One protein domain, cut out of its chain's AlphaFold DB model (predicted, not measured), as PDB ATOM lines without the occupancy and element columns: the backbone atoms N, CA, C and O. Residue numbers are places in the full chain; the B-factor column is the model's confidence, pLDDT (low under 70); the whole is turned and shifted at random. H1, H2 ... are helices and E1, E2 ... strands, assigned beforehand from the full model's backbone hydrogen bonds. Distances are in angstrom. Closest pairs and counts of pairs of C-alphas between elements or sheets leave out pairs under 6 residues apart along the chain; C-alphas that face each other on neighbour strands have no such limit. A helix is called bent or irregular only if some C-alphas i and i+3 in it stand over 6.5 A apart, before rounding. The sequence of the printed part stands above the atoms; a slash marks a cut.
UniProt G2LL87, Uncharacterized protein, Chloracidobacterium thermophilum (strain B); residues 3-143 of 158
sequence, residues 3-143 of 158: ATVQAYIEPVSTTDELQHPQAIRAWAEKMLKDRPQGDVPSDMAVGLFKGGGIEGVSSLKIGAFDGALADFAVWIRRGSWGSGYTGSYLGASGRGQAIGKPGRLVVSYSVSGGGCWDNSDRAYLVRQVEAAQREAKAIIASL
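Overview. This is residues 3 to 143 of the 158 residues of an uncharacterized protein of Chloracidobacterium thermophilum (strain B) (UniProt G2LL87). A long, narrow, twisted sheet is built on the long hairpin of E6 and E7, with one helix on each of its faces, H1 on one and H2 on the other. E1 lies beside E7 on one side of this hairpin; on its other side E4 and then E5 lie end to end along E6, with E3 beside E4 and E2 beside E5. The printed part has 141 residues, with two named helices and seven named strands in the order E1 H1 E2 E3 E4 E5 E6 E7 H2, and its class is mixed, helices and strands. The branched sheet is antiparallel in its neighbour pairs, and the whole is compact, with a radius of gyration of the C-alphas of 16.7 A, in the outline of a rod of 59 by 28 by 18 A.

Arrangement. E6, residues 86 to 99, and E7, residues 104 to 117, form an antiparallel hairpin at 171 degrees, with N 96 and O 107 2.8 A apart. E1, residues 3 to 10, is an edge strand antiparallel to E7, with N 6 and O 108 at 2.8 A. On the other side of E6 from E7, the pairing is staggered: E4, residues 65 to 71, has N 68 and O 97 at 2.9 A, and E5, residues 74 to 77, has N 75 and O 91 at 2.8 A. E4 runs on into E5 across a break of 2 residues, at 29 degrees. E5, E6 and E7 form a meander, each strand the antiparallel neighbour of the one before. The edge strand E3, residues 56 to 62, forms a hairpin with E4, with N 58 and O 69 at 2.9 A. The edge strand E2, residues 48 to 52, is antiparallel to E5, with N 51 and O 74 at 2.7 A. H1, residues 21 to 34, is on the sheet at a height of 8.2 A, over E4 and along the strands, at 12 degrees to E4 on the local plane; the closest C-alphas of H1 and E4 are those of Pro 21 and Gly 67, 4.6 A apart. H2, residues 119 to 141, is on the opposite face, and its closest C-alphas to E7 are those of Ala 136 and Tyr 109, 6.5 A apart. Every O i to N i+4 pair of H1 is within hydrogen-bond range, and 17 of 19 in H2.

Along the chain. E6 spans 43.9 A from first to last C-alpha and E7 40.8 A. E1 begins at C-alpha 3 (10.139, 173.481, 288.662) and spans 23.0 A; H1 spans 19.8 A, E3 18.7 A and E4 18.2 A, while E2 and E5 are shorter. H2 spans 33.6 A, ends at C-alpha 141 (7.887, 166.537, 275.171), and is irregular, with C-alphas 120 and 123 7.3 A apart.

Size, cuts and confidence. The two C-alphas farthest apart are those of Thr 14 and Ser 83, 60.0 A. The printed part has no cut, and its one long link is that from H1 to E2, of 13 residues. The mean pLDDT of the printed part is 86.0; residue 14, residues 42 to 47 and residues 79 to 87 are under 70.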
ATOM      1  N   ALA A   3       9.581 174.234 289.773       88.81
ATOM      2  CA  ALA A   3      10.139 173.481 288.662       88.81
ATOM      3  C   ALA A   3      10.818 174.450 287.693       88.81
ATOM      4  O   ALA A   3      10.295 175.521 287.386       88.81
ATOM      5  N   THR A   4      11.989 174.068 287.213       93.06
ATOM      6  CA  THR A   4      12.714 174.778 286.164       93.06
ATOM      7  C   THR A   4      12.989 173.787 285.054       93.06
ATOM      8  O   THR A   4      13.453 172.682 285.321       93.06
ATOM      9  N   VAL A   5      12.696 174.187 283.823       93.75
ATOM     10  CA  VAL A   5      13.008 173.431 282.610       93.75
ATOM     11  C   VAL A   5      13.920 174.300 281.762       93.75
ATOM     12  O   VAL A   5      13.658 175.488 281.581       93.75
ATOM     13  N   GLN A   6      14.992 173.711 281.252       93.38
ATOM     14  CA  GLN A   6      15.892 174.343 280.302       93.38
ATOM     15  C   GLN A   6      15.978 173.473 279.057       93.38
ATOM     16  O   GLN A   6      16.064 172.247 279.139       93.38
ATOM     17  N   ALA A   7      15.954 174.120 277.900       91.75
ATOM     18  CA  ALA A   7      16.132 173.474 276.616       91.75
ATOM     19  C   ALA A   7      16.859 174.429 275.673       91.75
ATOM     20  O   ALA A   7      16.494 175.601 275.575       91.75
ATOM     21  N   TYR A   8      17.882 173.935 274.986       90.62
ATOM     22  CA  TYR A   8      18.613 174.697 273.980       90.62
ATOM     23  C   TYR A   8      19.214 173.765 272.928       90.62
ATOM     24  O   TYR A   8      19.380 172.569 273.161       90.62
ATOM     25  N   ILE A   9      19.528 174.320 271.758       90.25
ATOM     26  CA  ILE A   9      20.230 173.600 270.695       90.25
ATOM     27  C   ILE A   9      21.676 174.067 270.663       90.25
ATOM     28  O   ILE A   9      21.938 175.269 270.632       90.25
ATOM     29  N   GLU A  10      22.596 173.116 270.603       89.06
ATOM     30  CA  GLU A  10      24.004 173.374 270.331       89.06
ATOM     31  C   GLU A  10      24.433 172.748 268.994       89.06
ATOM     32  O   GLU A  10      23.908 171.699 268.590       89.06
ATOM     33  N   PRO A  11      25.353 173.399 268.258       85.62
ATOM     34  CA  PRO A  11      25.927 172.826 267.052       85.62
ATOM     35  C   PRO A  11      26.765 171.598 267.412       85.62
ATOM     36  O   PRO A  11      27.454 171.575 268.428       85.62
ATOM     37  N   VAL A  12      26.728 170.586 266.550       83.62
ATOM     38  CA  VAL A  12      27.464 169.336 266.753       83.62
ATOM     39  C   VAL A  12      28.629 169.304 265.779       83.62
ATOM     40  O   VAL A  12      28.428 169.416 264.568       83.62
ATOM     41  N   SER A  13      29.849 169.193 266.305       76.31
ATOM     42  CA  SER A  13      31.035 168.981 265.476       76.31
ATOM     43  C   SER A  13      31.098 167.530 265.000       76.31
ATOM     44  O   SER A  13      30.531 166.630 265.614       76.31
ATOM     45  N   THR A  14      31.852 167.278 263.933       68.50
ATOM     46  CA  THR A  14      32.108 165.918 263.426       68.50
ATOM     47  C   THR A  14      32.965 165.063 264.362       68.50
ATOM     48  O   THR A  14      33.054 163.854 264.163       68.50
ATOM     49  N   THR A  15      33.570 165.655 265.391       71.31
ATOM     50  CA  THR A  15      34.365 164.959 266.415       71.31
ATOM     51  C   THR A  15      33.581 164.661 267.689       71.31
ATOM     52  O   THR A  15      34.131 164.083 268.620       71.31
ATOM     53  N   ASP A  16      32.316 165.072 267.760       76.44
ATOM     54  CA  ASP A  16      31.500 164.888 268.949       76.44
ATOM     55  C   ASP A  16      31.101 163.413 269.126       76.44
ATOM     56  O   ASP A  16      30.527 162.800 268.226       76.44
ATOM     57  N   GLU A  17      31.395 162.829 270.286       77.06
ATOM     58  CA  GLU A  17      31.107 161.419 270.586       77.06
ATOM     59  C   GLU A  17      29.598 161.129 270.683       77.06
ATOM     60  O   GLU A  17      29.167 159.982 270.555       77.06
ATOM     61  N   LEU A  18      28.767 162.161 270.862       82.12
ATOM     62  CA  LEU A  18      27.317 162.055 271.030       82.12
ATOM     63  C   LEU A  18      26.562 162.394 269.733       82.12
ATOM     64  O   LEU A  18      25.539 163.078 269.746       82.12
ATOM     65  N   GLN A  19      27.069 161.899 268.601       80.62
ATOM     66  CA  GLN A  19      26.455 162.045 267.271       80.62
ATOM     67  C   GLN A  19      25.378 161.002 266.949       80.62
ATOM     68  O   GLN A  19      24.659 161.135 265.957       80.62
ATOM     69  N   HIS A  20      25.252 159.953 267.762       86.00
ATOM     70  CA  HIS A  20      24.308 158.865 267.517       86.00
ATOM     71  C   HIS A  20      23.428 158.602 268.745       86.00
ATOM     72  O   HIS A  20      23.927 158.663 269.874       86.00
ATOM     73  N   PRO A  21      22.138 158.249 268.560       88.75
ATOM     74  CA  PRO A  21      21.224 157.985 269.673       88.75
ATOM     75  C   PRO A  21      21.732 156.927 270.664       88.75
ATOM     76  O   PRO A  21      21.486 157.034 271.863       88.75
ATOM     77  N   GLN A  22      22.487 155.928 270.193       91.75
ATOM     78  CA  GLN A  22      23.078 154.886 271.040       91.75
ATOM     79  C   GLN A  22      24.152 155.447 271.981       91.75
ATOM     80  O   GLN A  22      24.170 155.102 273.161       91.75
ATOM     81  N   ALA A  23      25.011 156.342 271.484       92.62
ATOM     82  CA  ALA A  23      26.035 156.996 272.296       92.62
ATOM     83  C   ALA A  23      25.402 157.931 273.337       92.62
ATOM     84  O   ALA A  23      25.786 157.917 274.503       92.62
ATOM     85  N   ILE A  24      24.357 158.663 272.944       95.19
ATOM     86  CA  ILE A  24      23.558 159.494 273.855       95.19
ATOM     87  C   ILE A  24      22.901 158.649 274.951       95.19
ATOM     88  O   ILE A  24      22.905 159.030 276.121       95.19
ATOM     89  N   ARG A  25      22.358 157.478 274.603       96.75
ATOM     90  CA  ARG A  25      21.799 156.563 275.598       96.75
ATOM     91  C   ARG A  25      22.867 156.069 276.576       96.75
ATOM     92  O   ARG A  25      22.637 156.128 277.780       96.75
ATOM     93  N   ALA A  26      24.028 155.646 276.080       95.62
ATOM     94  CA  ALA A  26      25.142 155.214 276.925       95.62
ATOM     95  C   ALA A  26      25.634 156.343 277.850       95.62
ATOM     96  O   ALA A  26      25.918 156.108 279.026       95.62
ATOM     97  N   TRP A  27      25.667 157.585 277.357       95.62
ATOM     98  CA  TRP A  27      25.941 158.773 278.166       95.62
ATOM     99  C   TRP A  27      24.909 158.961 279.283       95.62
ATOM    100  O   TRP A  27      25.300 159.190 280.427       95.62
ATOM    101  N   ALA A  28      23.614 158.816 278.989       95.94
ATOM    102  CA  ALA A  28      22.552 158.948 279.986       95.94
ATOM    103  C   ALA A  28      22.646 157.851 281.063       95.94
ATOM    104  O   ALA A  28      22.518 158.133 282.254       95.94
ATOM    105  N   GLU A  29      22.941 156.610 280.664       96.62
ATOM    106  CA  GLU A  29      23.143 155.477 281.579       96.62
ATOM    107  C   GLU A  29      24.371 155.687 282.476       96.62
ATOM    108  O   GLU A  29      24.293 155.515 283.696       96.62
ATOM    109  N   LYS A  30      25.492 156.139 281.898       95.62
ATOM    110  CA  LYS A  30      26.695 156.508 282.654       95.62
ATOM    111  C   LYS A  30      26.417 157.660 283.618       95.62
ATOM    112  O   LYS A  30      26.843 157.610 284.767       95.62
ATOM    113  N   MET A  31      25.679 158.677 283.180       93.56
ATOM    114  CA  MET A  31      25.338 159.825 284.014       93.56
ATOM    115  C   MET A  31      24.486 159.421 285.222       93.56
ATOM    116  O   MET A  31      24.775 159.862 286.334       93.56
ATOM    117  N   LEU A  32      23.482 158.565 285.023       93.00
ATOM    118  CA  LEU A  32      22.655 158.044 286.111       93.00
ATOM    119  C   LEU A  32      23.496 157.271 287.139       93.00
ATOM    120  O   LEU A  32      23.304 157.429 288.344       93.00
ATOM    121  N   LYS A  33      24.462 156.476 286.663       92.56
ATOM    122  CA  LYS A  33      25.384 155.711 287.511       92.56
ATOM    123  C   LYS A  33      26.340 156.605 288.302       92.56
ATOM    124  O   LYS A  33      26.536 156.380 289.494       92.56
ATOM    125  N   ASP A  34      26.933 157.600 287.650       90.69
ATOM    126  CA  ASP A  34      27.964 158.451 288.250       90.69
ATOM    127  C   ASP A  34      27.376 159.537 289.163       90.69
ATOM    128  O   ASP A  34      28.071 160.065 290.031       90.69
ATOM    129  N   ARG A  35      26.098 159.896 288.970       86.00
ATOM    130  CA  ARG A  35      25.402 160.946 289.727       86.00
ATOM    131  C   ARG A  35      24.020 160.481 290.200       86.00
ATOM    132  O   ARG A  35      23.020 161.058 289.790       86.00
ATOM    133  N   PRO A  36      23.916 159.505 291.114       83.81
ATOM    134  CA  PRO A  36      22.623 158.950 291.543       83.81
ATOM    135  C   PRO A  36      21.676 159.970 292.208       83.81
ATOM    136  O   PRO A  36      20.469 159.744 292.285       83.81
ATOM    137  N   GLN A  37      22.208 161.102 292.679       86.00
ATOM    138  CA  GLN A  37      21.441 162.224 293.236       86.00
ATOM    139  C   GLN A  37      21.184 163.375 292.254       86.00
ATOM    140  O   GLN A  37      20.565 164.371 292.618       86.00
ATOM    141  N   GLY A  38      21.628 163.242 291.002       87.12
ATOM    142  CA  GLY A  38      21.468 164.268 289.979       87.12
ATOM    143  C   GLY A  38      22.090 165.596 290.400       87.12
ATOM    144  O   GLY A  38      23.277 165.661 290.724       87.12
ATOM    145  N   ASP A  39      21.268 166.644 290.386       83.94
ATOM    146  CA  ASP A  39      21.650 168.018 290.735       83.94
ATOM    147  C   ASP A  39      21.321 168.390 292.188       83.94
ATOM    148  O   ASP A  39      21.495 169.534 292.604       83.94
ATOM    149  N   VAL A  40      20.839 167.426 292.972       82.19
ATOM    150  CA  VAL A  40      20.549 167.628 294.388       82.19
ATOM    151  C   VAL A  40      21.876 167.740 295.164       82.19
ATOM    152  O   VAL A  40      22.723 166.852 295.027       82.19
ATOM    153  N   PRO A  41      22.086 168.797 295.980       74.38
ATOM    154  CA  PRO A  41      23.339 168.999 296.710       74.38
ATOM    155  C   PRO A  41      23.705 167.809 297.605       74.38
ATOM    156  O   PRO A  41      22.875 167.310 298.368       74.38
ATOM    157  N   SER A  42      24.967 167.374 297.530       68.12
ATOM    158  CA  SER A  42      25.497 166.259 298.327       68.12
ATOM    159  C   SER A  42      25.677 166.598 299.807       68.12
ATOM    160  O   SER A  42      25.726 165.700 300.643       68.12
ATOM    161  N   ASP A  43      25.813 167.885 300.136       63.56
ATOM    162  CA  ASP A  43      26.160 168.417 301.459       63.56
ATOM    163  C   ASP A  43      24.938 168.700 302.348       63.56
ATOM    164  O   ASP A  43      25.013 169.448 303.324       63.56
ATOM    165  N   MET A  44      23.810 168.038 302.078       57.72
ATOM    166  CA  MET A  44      22.685 168.000 303.008       57.72
ATOM    167  C   MET A  44      23.083 167.252 304.288       57.72
ATOM    168  O   MET A  44      22.881 166.047 304.421       57.72
ATOM    169  N   ALA A  45      23.656 168.005 305.229       49.91
ATOM    170  CA  ALA A  45      24.548 167.580 306.311       49.91
ATOM    171  C   ALA A  45      24.073 166.450 307.249       49.91
ATOM    172  O   ALA A  45      24.882 165.949 308.022       49.91
ATOM    173  N   VAL A  46      22.815 165.997 307.191       54.97
ATOM    174  CA  VAL A  46      22.369 164.754 307.842       54.97
ATOM    175  C   VAL A  46      21.224 164.121 307.039       54.97
ATOM    176  O   VAL A  46      20.145 164.700 306.916       54.97
ATOM    177  N   GLY A  47      21.434 162.893 306.551       63.81
ATOM    178  CA  GLY A  47      20.357 161.961 306.201       63.81
ATOM    179  C   GLY A  47      19.560 162.272 304.933       63.81
ATOM    180  O   GLY A  47      18.336 162.378 304.995       63.81
ATOM    181  N   LEU A  48      20.222 162.319 303.778       77.12
ATOM    182  CA  LEU A  48      19.559 162.187 302.478       77.12
ATOM    183  C   LEU A  48      18.820 160.838 302.390       77.12
ATOM    184  O   LEU A  48      19.375 159.773 302.676       77.12
ATOM    185  N   PHE A  49      17.539 160.881 302.041       83.12
ATOM    186  CA  PHE A  49      16.702 159.712 301.804       83.12
ATOM    187  C   PHE A  49      16.221 159.721 300.357       83.12
ATOM    188  O   PHE A  49      15.602 160.689 299.912       83.12
ATOM    189  N   LYS A  50      16.473 158.622 299.647       89.00
ATOM    190  CA  LYS A  50      15.914 158.387 298.320       89.00
ATOM    191  C   LYS A  50      14.418 158.102 298.462       89.00
ATOM    192  O   LYS A  50      14.026 157.046 298.949       89.00
ATOM    193  N   GLY A  51      13.601 159.079 298.082       86.19
ATOM    194  CA  GLY A  51      12.145 159.083 298.209       86.19
ATOM    195  C   GLY A  51      11.401 158.299 297.130       86.19
ATOM    196  O   GLY A  51      10.213 158.046 297.301       86.19
ATOM    197  N   GLY A  52      12.080 157.904 296.049       87.81
ATOM    198  CA  GLY A  52      11.463 157.261 294.885       87.81
ATOM    199  C   GLY A  52      11.185 158.272 293.772       87.81
ATOM    200  O   GLY A  52      12.055 159.079 293.463       87.81
ATOM    201  N   GLY A  53       9.990 158.234 293.181       89.62
ATOM    202  CA  GLY A  53       9.624 159.055 292.020       89.62
ATOM    203  C   GLY A  53      10.168 158.505 290.702       89.62
ATOM    204  O   GLY A  53      10.445 157.310 290.592       89.62
ATOM    205  N   ILE A  54      10.293 159.366 289.689       93.19
ATOM    206  CA  ILE A  54      10.796 158.949 288.375       93.19
ATOM    207  C   ILE A  54      12.315 158.818 288.450       93.19
ATOM    208  O   ILE A  54      13.011 159.779 288.772       93.19
ATOM    209  N   GLU A  55      12.822 157.637 288.114       95.94
ATOM    210  CA  GLU A  55      14.249 157.357 288.010       95.94
ATOM    211  C   GLU A  55      14.504 156.398 286.849       95.94
ATOM    212  O   GLU A  55      13.754 155.440 286.646       95.94
ATOM    213  N   GLY A  56      15.580 156.636 286.106       96.19
ATOM    214  CA  GLY A  56      16.021 155.744 285.044       96.19
ATOM    215  C   GLY A  56      16.363 156.480 283.762       96.19
ATOM    216  O   GLY A  56      16.323 157.705 283.683       96.19
ATOM    217  N   VAL A  57      16.696 155.707 282.733       97.19
ATOM    218  CA  VAL A  57      16.961 156.240 281.396       97.19
ATOM    219  C   VAL A  57      15.774 155.955 280.490       97.19
ATOM    220  O   VAL A  57      15.410 154.799 280.268       97.19
ATOM    221  N   SER A  58      15.197 157.015 279.933       95.81
ATOM    222  CA  SER A  58      14.080 156.952 278.992       95.81
ATOM    223  C   SER A  58      14.475 157.517 277.628       95.81
ATOM    224  O   SER A  58      15.425 158.290 277.513       95.81
ATOM    225  N   SER A  59      13.784 157.094 276.569       95.00
ATOM    226  CA  SER A  59      13.978 157.672 275.235       95.00
ATOM    227  C   SER A  59      13.444 159.100 275.197       95.00
ATOM    228  O   SER A  59      12.337 159.351 275.676       95.00
ATOM    229  N   LEU A  60      14.185 160.000 274.560       93.62
ATOM    230  CA  LEU A  60      13.771 161.373 274.302       93.62
ATOM    231  C   LEU A  60      13.557 161.551 272.800       93.62
ATOM    232  O   LEU A  60      14.518 161.512 272.036       93.62
ATOM    233  N   LYS A  61      12.301 161.745 272.386       91.25
ATOM    234  CA  LYS A  61      11.935 161.985 270.985       91.25
ATOM    235  C   LYS A  61      11.133 163.270 270.864       91.25
ATOM    236  O   LYS A  61      10.044 163.360 271.424       91.25
ATOM    237  N   ILE A  62      11.677 164.248 270.144       89.00
ATOM    238  CA  ILE A  62      11.050 165.557 269.918       89.00
ATOM    239  C   ILE A  62      11.191 165.887 268.433       89.00
ATOM    240  O   ILE A  62      12.259 166.283 267.969       89.00
ATOM    241  N   GLY A  63      10.123 165.692 267.658       86.75
ATOM    242  CA  GLY A  63      10.170 165.854 266.202       86.75
ATOM    243  C   GLY A  63      11.261 164.981 265.564       86.75
ATOM    244  O   GLY A  63      11.205 163.758 265.649       86.75
ATOM    245  N   ALA A  64      12.251 165.617 264.932       87.56
ATOM    246  CA  ALA A  64      13.388 164.944 264.296       87.56
ATOM    247  C   ALA A  64      14.561 164.634 265.250       87.56
ATOM    248  O   ALA A  64      15.566 164.081 264.804       87.56
ATOM    249  N   PHE A  65      14.469 165.023 266.523       91.38
ATOM    250  CA  PHE A  65      15.492 164.740 267.525       91.38
ATOM    251  C   PHE A  65      15.234 163.387 268.191       91.38
ATOM    252  O   PHE A  65      14.122 163.135 268.660       91.38
ATOM    253  N   ASP A  66      16.271 162.550 268.270       93.50
ATOM    254  CA  ASP A  66      16.243 161.249 268.951       93.50
ATOM    255  C   ASP A  66      17.422 161.115 269.924       93.50
ATOM    256  O   ASP A  66      18.557 161.492 269.621       93.50
ATOM    257  N   GLY A  67      17.165 160.591 271.115       95.06
ATOM    258  CA  GLY A  67      18.166 160.440 272.157       95.06
ATOM    259  C   GLY A  67      17.595 159.906 273.458       95.06
ATOM    260  O   GLY A  67      16.702 159.054 273.470       95.06
ATOM    261  N   ALA A  68      18.132 160.383 274.576       97.12
ATOM    262  CA  ALA A  68      17.832 159.843 275.890       97.12
ATOM    263  C   ALA A  68      17.793 160.921 276.974       97.12
ATOM    264  O   ALA A  68      18.482 161.938 276.906       97.12
ATOM    265  N   LEU A  69      16.995 160.646 278.001       96.62
ATOM    266  CA  LEU A  69      16.847 161.435 279.214       96.62
ATOM    267  C   LEU A  69      17.167 160.540 280.412       96.62
ATOM    268  O   LEU A  69      16.538 159.494 280.580       96.62
ATOM    269  N   ALA A  70      18.129 160.953 281.233       97.44
ATOM    270  CA  ALA A  70      18.349 160.399 282.559       97.44
ATOM    271  C   ALA A  70      17.483 161.167 283.562       97.44
ATOM    272  O   ALA A  70      17.677 162.367 283.758       97.44
ATOM    273  N   ASP A  71      16.526 160.476 284.171       97.19
ATOM    274  CA  ASP A  71      15.721 160.964 285.285       97.19
ATOM    275  C   ASP A  71      16.365 160.514 286.603       97.19
ATOM    276  O   ASP A  71      16.675 159.331 286.779       97.19
ATOM    277  N   PHE A  72      16.546 161.447 287.534       95.06
ATOM    278  CA  PHE A  72      17.074 161.170 288.866       95.06
ATOM    279  C   PHE A  72      15.933 161.143 289.877       95.06
ATOM    280  O   PHE A  72      15.033 161.987 289.844       95.06
ATOM    281  N   ALA A  73      16.002 160.180 290.796       94.19
ATOM    282  CA  ALA A  73      15.004 160.002 291.838       94.19
ATOM    283  C   ALA A  73      14.803 161.271 292.681       94.19
ATOM    284  O   ALA A  73      15.679 162.131 292.799       94.19
ATOM    285  N   VAL A  74      13.660 161.332 293.355       92.31
ATOM    286  CA  VAL A  74      13.401 162.299 294.414       92.31
ATOM    287  C   VAL A  74      14.314 162.001 295.591       92.31
ATOM    288  O   VAL A  74      14.301 160.905 296.156       92.31
ATOM    289  N   TRP A  75      15.057 163.011 296.009       89.81
ATOM    290  CA  TRP A  75      15.885 162.994 297.200       89.81
ATOM    291  C   TRP A  75      15.342 163.987 298.213       89.81
ATOM    292  O   TRP A  75      14.999 165.119 297.876       89.81
ATOM    293  N   ILE A  76      15.236 163.544 299.463       85.25
ATOM    294  CA  ILE A  76      14.612 164.299 300.549       85.25
ATOM    295  C   ILE A  76      15.573 164.340 301.727       85.25
ATOM    296  O   ILE A  76      16.103 163.308 302.146       85.25
ATOM    297  N   ARG A  77      15.755 165.520 302.316       80.94
ATOM    298  CA  ARG A  77      16.377 165.651 303.631       80.94
ATOM    299  C   ARG A  77      15.450 165.046 304.687       80.94
ATOM    300  O   ARG A  77      14.315 165.503 304.835       80.94
ATOM    301  N   ARG A  78      15.917 164.048 305.449       70.50
ATOM    302  CA  ARG A  78      15.143 163.497 306.579       70.50
ATOM    303  C   ARG A  78      14.691 164.619 307.522       70.50
ATOM    304  O   ARG A  78      15.504 165.446 307.930       70.50
ATOM    305  N   GLY A  79      13.403 164.619 307.864       64.56
ATOM    306  CA  GLY A  79      12.852 165.447 308.937       64.56
ATOM    307  C   GLY A  79      13.072 164.804 310.312       64.56
ATOM    308  O   GLY A  79      13.684 163.736 310.422       64.56
ATOM    309  N   SER A  80      12.544 165.433 311.363       64.94
ATOM    310  CA  SER A  80      12.569 164.891 312.728       64.94
ATOM    311  C   SER A  80      11.639 163.678 312.885       64.94
ATOM    312  O   SER A  80      10.580 163.603 312.262       64.94
ATOM    313  N   TRP A  81      12.046 162.716 313.720       62.44
ATOM    314  CA  TRP A  81      11.189 161.625 314.219       62.44
ATOM    315  C   TRP A  81      10.584 161.935 315.608       62.44
ATOM    316  O   TRP A  81       9.913 161.082 316.176       62.44
ATOM    317  N   GLY A  82      10.845 163.125 316.168       64.44
ATOM    318  CA  GLY A  82      10.295 163.615 317.443       64.44
ATOM    319  C   GLY A  82       9.256 164.731 317.259       64.44
ATOM    320  O   GLY A  82       8.820 164.997 316.143       64.44
ATOM    321  N   SER A  83       8.869 165.415 318.342       54.97
ATOM    322  CA  SER A  83       7.909 166.527 318.272       54.97
ATOM    323  C   SER A  83       8.490 167.727 317.514       54.97
ATOM    324  O   SER A  83       9.464 168.328 317.969       54.97
ATOM    325  N   GLY A  84       7.862 168.100 316.399       59.31
ATOM    326  CA  GLY A  84       8.100 169.369 315.709       59.31
ATOM    327  C   GLY A  84       8.480 169.239 314.233       59.31
ATOM    328  O   GLY A  84       9.041 168.242 313.784       59.31
ATOM    329  N   TYR A  85       8.198 170.304 313.485       63.25
ATOM    330  CA  TYR A  85       8.560 170.437 312.080       63.25
ATOM    331  C   TYR A  85      10.035 170.820 311.934       63.25
ATOM    332  O   TYR A  85      10.515 171.728 312.610       63.25
ATOM    333  N   THR A  86      10.767 170.157 311.037       68.31
ATOM    334  CA  THR A  86      12.169 170.502 310.747       68.31
ATOM    335  C   THR A  86      12.288 171.073 309.347       68.31
ATOM    336  O   THR A  86      11.661 170.564 308.418       68.31
ATOM    337  N   GLY A  87      13.123 172.104 309.190       66.62
ATOM    338  CA  GLY A  87      13.483 172.634 307.880       66.62
ATOM    339  C   GLY A  87      14.030 171.518 306.994       66.62
ATOM    340  O   GLY A  87      15.081 170.936 307.267       66.62
ATOM    341  N   SER A  88      13.305 171.203 305.935       73.06
ATOM    342  CA  SER A  88      13.601 170.111 305.031       73.06
ATOM    343  C   SER A  88      13.561 170.613 303.597       73.06
ATOM    344  O   SER A  88      12.857 171.562 303.252       73.06
ATOM    345  N   TYR A  89      14.385 169.974 302.783       80.75
ATOM    346  CA  TYR A  89      14.551 170.237 301.369       80.75
ATOM    347  C   TYR A  89      14.304 168.936 300.623       80.75
ATOM    348  O   TYR A  89      14.643 167.851 301.111       80.75
ATOM    349  N   LEU A  90      13.727 169.050 299.439       87.00
ATOM    350  CA  LEU A  90      13.584 167.943 298.523       87.00
ATOM    351  C   LEU A  90      13.814 168.402 297.100       87.00
ATOM    352  O   LEU A  90      13.470 169.527 296.740       87.00
ATOM    353  N   GLY A  91      14.360 167.506 296.293       90.31
ATOM    354  CA  GLY A  91      14.553 167.777 294.889       90.31
ATOM    355  C   GLY A  91      14.662 166.523 294.048       90.31
ATOM    356  O   GLY A  91      14.929 165.431 294.545       90.31
ATOM    357  N   ALA A  92      14.430 166.714 292.763       93.69
ATOM    358  CA  ALA A  92      14.686 165.755 291.708       93.69
ATOM    359  C   ALA A  92      15.169 166.529 290.484       93.69
ATOM    360  O   ALA A  92      14.887 167.721 290.338       93.69
ATOM    361  N   SER A  93      15.868 165.864 289.582       95.06
ATOM    362  CA  SER A  93      16.261 166.481 288.322       95.06
ATOM    363  C   SER A  93      16.224 165.471 287.191       95.06
ATOM    364  O   SER A  93      16.031 164.273 287.405       95.06
ATOM    365  N   GLY A  94      16.407 165.961 285.974       96.00
ATOM    366  CA  GLY A  94      16.666 165.125 284.818       96.00
ATOM    367  C   GLY A  94      17.534 165.859 283.814       96.00
ATOM    368  O   GLY A  94      17.504 167.088 283.727       96.00
ATOM    369  N   ARG A  95      18.340 165.102 283.074       96.44
ATOM    370  CA  ARG A  95      19.248 165.624 282.048       96.44
ATOM    371  C   ARG A  95      19.212 164.734 280.828       96.44
ATOM    372  O   ARG A  95      19.341 163.517 280.929       96.44
ATOM    373  N   GLY A  96      19.009 165.349 279.677       95.19
ATOM    374  CA  GLY A  96      18.813 164.638 278.432       95.19
ATOM    375  C   GLY A  96      19.495 165.329 277.277       95.19
ATOM    376  O   GLY A  96      19.744 166.535 277.288       95.19
ATOM    377  N   GLN A  97      19.789 164.524 276.273       95.56
ATOM    378  CA  GLN A  97      20.287 164.988 274.997       95.56
ATOM    379  C   GLN A  97      19.548 164.241 273.892       95.56
ATOM    380  O   GLN A  97      19.141 163.092 274.073       95.56
ATOM    381  N   ALA A  98      19.363 164.888 272.750       93.94
ATOM    382  CA  ALA A  98      18.832 164.262 271.552       93.94
ATOM    383  C   ALA A  98      19.504 164.851 270.314       93.94
ATOM    384  O   ALA A  98      19.690 166.065 270.223       93.94
ATOM    385  N   ILE A  99      19.888 163.997 269.369       92.69
ATOM    386  CA  ILE A  99      20.539 164.401 268.123       92.69
ATOM    387  C   ILE A  99      19.498 164.536 267.014       92.69
ATOM    388  O   ILE A  99      18.606 163.700 266.885       92.69
ATOM    389  N   GLY A 100      19.602 165.589 266.211       89.00
ATOM    390  CA  GLY A 100      18.703 165.857 265.094       89.00
ATOM    391  C   GLY A 100      19.246 166.966 264.196       89.00
ATOM    392  O   GLY A 100      20.397 167.378 264.303       89.00
ATOM    393  N   LYS A 101      18.421 167.482 263.283       83.12
ATOM    394  CA  LYS A 101      18.734 168.737 262.579       83.12
ATOM    395  C   LYS A 101      18.056 169.892 263.327       83.12
ATOM    396  O   LYS A 101      16.876 169.749 263.637       83.12
ATOM    397  N   PRO A 102      18.738 171.026 263.586       83.81
ATOM    398  CA  PRO A 102      20.060 171.424 263.079       83.81
ATOM    399  C   PRO A 102      21.271 171.032 263.954       83.81
ATOM    400  O   PRO A 102      22.384 171.434 263.630       83.81
ATOM    401  N   GLY A 103      21.096 170.281 265.042       89.19
ATOM    402  CA  GLY A 103      22.202 169.936 265.939       89.19
ATOM    403  C   GLY A 103      21.771 169.029 267.083       89.19
ATOM    404  O   GLY A 103      20.963 168.119 266.903       89.19
ATOM    405  N   ARG A 104      22.284 169.287 268.282       91.94
ATOM    406  CA  ARG A 104      21.909 168.542 269.480       91.94
ATOM    407  C   ARG A 104      21.011 169.383 270.360       91.94
ATOM    408  O   ARG A 104      21.370 170.485 270.755       91.94
ATOM    409  N   LEU A 105      19.846 168.839 270.669       92.31
ATOM    410  CA  LEU A 105      18.960 169.371 271.684       92.31
ATOM    411  C   LEU A 105      19.465 168.900 273.049       92.31
ATOM    412  O   LEU A 105      19.522 167.698 273.306       92.31
ATOM    413  N   VAL A 106      19.810 169.845 273.915       93.88
ATOM    414  CA  VAL A 106      20.132 169.595 275.319       93.88
ATOM    415  C   VAL A 106      18.942 170.033 276.155       93.88
ATOM    416  O   VAL A 106      18.445 171.150 276.002       93.88
ATOM    417  N   VAL A 107      18.481 169.147 277.034       94.88
ATOM    418  CA  VAL A 107      17.384 169.423 277.961       94.88
ATOM    419  C   VAL A 107      17.801 169.111 279.384       94.88
ATOM    420  O   VAL A 107      18.521 168.149 279.659       94.88
ATOM    421  N   SER A 108      17.300 169.904 280.312       95.12
ATOM    422  CA  SER A 108      17.372 169.593 281.727       95.12
ATOM    423  C   SER A 108      16.118 170.075 282.430       95.12
ATOM    424  O   SER A 108      15.428 170.992 281.980       95.12
ATOM    425  N   TYR A 109      15.812 169.445 283.553       95.00
ATOM    426  CA  TYR A 109      14.856 169.990 284.494       95.00
ATOM    427  C   TYR A 109      15.359 169.810 285.916       95.00
ATOM    428  O   TYR A 109      16.084 168.864 286.224       95.00
ATOM    429  N   SER A 110      14.925 170.699 286.796       93.44
ATOM    430  CA  SER A 110      15.100 170.574 288.235       93.44
ATOM    431  C   SER A 110      13.786 170.897 288.920       93.44
ATOM    432  O   SER A 110      13.183 171.938 288.660       93.44
ATOM    433  N   VAL A 111      13.365 170.023 289.820       92.31
ATOM    434  CA  VAL A 111      12.253 170.253 290.730       92.31
ATOM    435  C   VAL A 111      12.840 170.377 292.117       92.31
ATOM    436  O   VAL A 111      13.609 169.518 292.542       92.31
ATOM    437  N   SER A 112      12.478 171.434 292.830       88.38
ATOM    438  CA  SER A 112      12.870 171.591 294.220       88.38
ATOM    439  C   SER A 112      11.760 172.189 295.065       88.38
ATOM    440  O   SER A 112      10.900 172.948 294.608       88.38
ATOM    441  N   GLY A 113      11.780 171.821 296.333       84.06
ATOM    442  CA  GLY A 113      10.894 172.347 297.346       84.06
ATOM    443  C   GLY A 113      11.621 172.431 298.673       84.06
ATOM    444  O   GLY A 113      12.642 171.781 298.903       84.06
ATOM    445  N   GLY A 114      11.069 173.229 299.568       80.81
ATOM    446  CA  GLY A 114      11.544 173.313 300.933       80.81
ATOM    447  C   GLY A 114      10.450 173.839 301.838       80.81
ATOM    448  O   GLY A 114       9.484 174.443 301.372       80.81
ATOM    449  N   GLY A 115      10.590 173.556 303.123       77.75
ATOM    450  CA  GLY A 115       9.647 173.973 304.150       77.75
ATOM    451  C   GLY A 115       9.858 173.192 305.434       77.75
ATOM    452  O   GLY A 115      10.868 172.509 305.596       77.75
ATOM    453  N   CYS A 116       8.919 173.324 306.359       79.31
ATOM    454  CA  CYS A 116       8.982 172.680 307.661       79.31
ATOM    455  C   CYS A 116       7.977 171.527 307.674       79.31
ATOM    456  O   CYS A 116       6.776 171.773 307.653       79.31
ATOM    457  N   TRP A 117       8.474 170.292 307.704       74.75
ATOM    458  CA  TRP A 117       7.654 169.073 307.678       74.75
ATOM    459  C   TRP A 117       8.138 168.102 308.755       74.75
ATOM    460  O   TRP A 117       9.291 168.187 309.207       74.75
ATOM    461  N   ASP A 118       7.280 167.169 309.152       76.88
ATOM    462  CA  ASP A 118       7.713 165.969 309.862       76.88
ATOM    463  C   ASP A 118       7.856 164.785 308.883       76.88
ATOM    464  O   ASP A 118       7.668 164.913 307.668       76.88
ATOM    465  N   ASN A 119       8.268 163.614 309.376       77.69
ATOM    466  CA  ASN A 119       8.455 162.448 308.507       77.69
ATOM    467  C   ASN A 119       7.139 161.792 308.034       77.69
ATOM    468  O   ASN A 119       7.202 160.965 307.121       77.69
ATOM    469  N   SER A 120       5.977 162.143 308.597       80.69
ATOM    470  CA  SER A 120       4.669 161.625 308.170       80.69
ATOM    471  C   SER A 120       4.229 162.207 306.818       80.69
ATOM    472  O   SER A 120       3.657 161.492 305.994       80.69
ATOM    473  N   ASP A 121       4.640 163.442 306.513       78.88
ATOM    474  CA  ASP A 121       4.344 164.131 305.247       78.88
ATOM    475  C   ASP A 121       5.149 163.604 304.049       78.88
ATOM    476  O   ASP A 121       4.907 163.978 302.897       78.88
ATOM    477  N   ARG A 122       6.128 162.717 304.279       80.94
ATOM    478  CA  ARG A 122       7.094 162.305 303.249       80.94
ATOM    479  C   ARG A 122       6.419 161.760 301.994       80.94
ATOM    480  O   ARG A 122       6.822 162.117 300.891       80.94
ATOM    481  N   ALA A 123       5.410 160.905 302.143       85.81
ATOM    482  CA  ALA A 123       4.728 160.305 300.998       85.81
ATOM    483  C   ALA A 123       3.996 161.358 300.150       85.81
ATOM    484  O   ALA A 123       4.023 161.288 298.921       85.81
ATOM    485  N   TYR A 124       3.378 162.350 300.795       86.75
ATOM    486  CA  TYR A 124       2.745 163.474 300.109       86.75
ATOM    487  C   TYR A 124       3.783 164.311 299.352       86.75
ATOM    488  O   TYR A 124       3.614 164.591 298.166       86.75
ATOM    489  N   LEU A 125       4.898 164.638 300.005       86.75
ATOM    490  CA  LEU A 125       5.976 165.425 299.415       86.75
ATOM    491  C   LEU A 125       6.631 164.731 298.208       86.75
ATOM    492  O   LEU A 125       6.846 165.378 297.184       86.75
ATOM    493  N   VAL A 126       6.879 163.416 298.288       89.50
ATOM    494  CA  VAL A 126       7.359 162.613 297.145       89.50
ATOM    495  C   VAL A 126       6.395 162.733 295.967       89.50
ATOM    496  O   VAL A 126       6.837 163.008 294.857       89.50
ATOM    497  N   ARG A 127       5.084 162.585 296.201       90.81
ATOM    498  CA  ARG A 127       4.068 162.674 295.137       90.81
ATOM    499  C   ARG A 127       4.029 164.049 294.479       90.81
ATOM    500  O   ARG A 127       3.856 164.125 293.270       90.81
ATOM    501  N   GLN A 128       4.204 165.121 295.250       91.31
ATOM    502  CA  GLN A 128       4.261 166.480 294.707       91.31
ATOM    503  C   GLN A 128       5.492 166.683 293.814       91.31
ATOM    504  O   GLN A 128       5.380 167.278 292.743       91.31
ATOM    505  N   VAL A 129       6.662 166.166 294.212       91.81
ATOM    506  CA  VAL A 129       7.859 166.232 293.353       91.81
ATOM    507  C   VAL A 129       7.673 165.367 292.117       91.81
ATOM    508  O   VAL A 129       7.964 165.823 291.020       91.81
ATOM    509  N   GLU A 130       7.153 164.151 292.270       93.81
ATOM    510  CA  GLU A 130       6.906 163.247 291.149       93.81
ATOM    511  C   GLU A 130       5.919 163.852 290.137       93.81
ATOM    512  O   GLU A 130       6.152 163.776 288.932       93.81
ATOM    513  N   ALA A 131       4.849 164.502 290.603       94.06
ATOM    514  CA  ALA A 131       3.923 165.232 289.739       94.06
ATOM    515  C   ALA A 131       4.647 166.336 288.955       94.06
ATOM    516  O   ALA A 131       4.535 166.391 287.732       94.06
ATOM    517  N   ALA A 132       5.480 167.132 289.625       93.75
ATOM    518  CA  ALA A 132       6.289 168.155 288.971       93.75
ATOM    519  C   ALA A 132       7.347 167.571 288.007       93.75
ATOM    520  O   ALA A 132       7.619 168.176 286.972       93.75
ATOM    521  N   GLN A 133       7.907 166.378 288.271       94.88
ATOM    522  CA  GLN A 133       8.754 165.671 287.296       94.88
ATOM    523  C   GLN A 133       7.948 165.312 286.041       94.88
ATOM    524  O   GLN A 133       8.419 165.516 284.923       94.88
ATOM    525  N   ARG A 134       6.720 164.796 286.201       95.25
ATOM    526  CA  ARG A 134       5.838 164.467 285.068       95.25
ATOM    527  C   ARG A 134       5.479 165.708 284.259       95.25
ATOM    528  O   ARG A 134       5.537 165.653 283.035       95.25
ATOM    529  N   GLU A 135       5.164 166.816 284.923       95.00
ATOM    530  CA  GLU A 135       4.895 168.099 284.265       95.00
ATOM    531  C   GLU A 135       6.121 168.610 283.502       95.00
ATOM    532  O   GLU A 135       6.006 168.938 282.324       95.00
ATOM    533  N   ALA A 136       7.309 168.596 284.112       93.62
ATOM    534  CA  ALA A 136       8.547 168.985 283.439       93.62
ATOM    535  C   ALA A 136       8.817 168.129 282.190       93.62
ATOM    536  O   ALA A 136       9.157 168.657 281.130       93.62
ATOM    537  N   LYS A 137       8.605 166.810 282.280       93.06
ATOM    538  CA  LYS A 137       8.726 165.897 281.135       93.06
ATOM    539  C   LYS A 137       7.681 166.171 280.056       93.06
ATOM    540  O   LYS A 137       8.018 166.118 278.878       93.06
ATOM    541  N   ALA A 138       6.443 166.480 280.437       92.12
ATOM    542  CA  ALA A 138       5.397 166.860 279.492       92.12
ATOM    543  C   ALA A 138       5.748 168.169 278.769       92.12
ATOM    544  O   ALA A 138       5.609 168.242 277.551       92.12
ATOM    545  N   ILE A 139       6.290 169.159 279.489       91.38
ATOM    546  CA  ILE A 139       6.788 170.409 278.902       91.38
ATOM    547  C   ILE A 139       7.901 170.111 277.893       91.38
ATOM    548  O   ILE A 139       7.807 170.551 276.748       91.38
ATOM    549  N   ILE A 140       8.904 169.310 278.271       91.44
ATOM    550  CA  ILE A 140       9.994 168.893 277.371       91.44
ATOM    551  C   ILE A 140       9.445 168.186 276.123       91.44
ATOM    552  O   ILE A 140       9.845 168.512 275.008       91.44
ATOM    553  N   ALA A 141       8.504 167.255 276.286       88.75
ATOM    554  CA  ALA A 141       7.887 166.537 275.171       88.75
ATOM    555  C   ALA A 141       7.032 167.446 274.267       88.75
ATOM    556  O   ALA A 141       6.854 167.144 273.090       88.75
ATOM    557  N   SER A 142       6.511 168.549 274.811       87.88
ATOM    558  CA  SER A 142       5.697 169.532 274.088       87.88
ATOM    559  C   SER A 142       6.506 170.618 273.377       87.88
ATOM    560  O   SER A 142       5.911 171.456 272.696       87.88
ATOM    561  N   LEU A 143       7.838 170.631 273.531       85.12
ATOM    562  CA  LEU A 143       8.687 171.614 272.863       85.12
ATOM    563  C   LEU A 143       8.405 171.586 271.353       85.12
ATOM    564  O   LEU A 143       8.417 170.504 270.754       85.12
TER     565      LEU A 143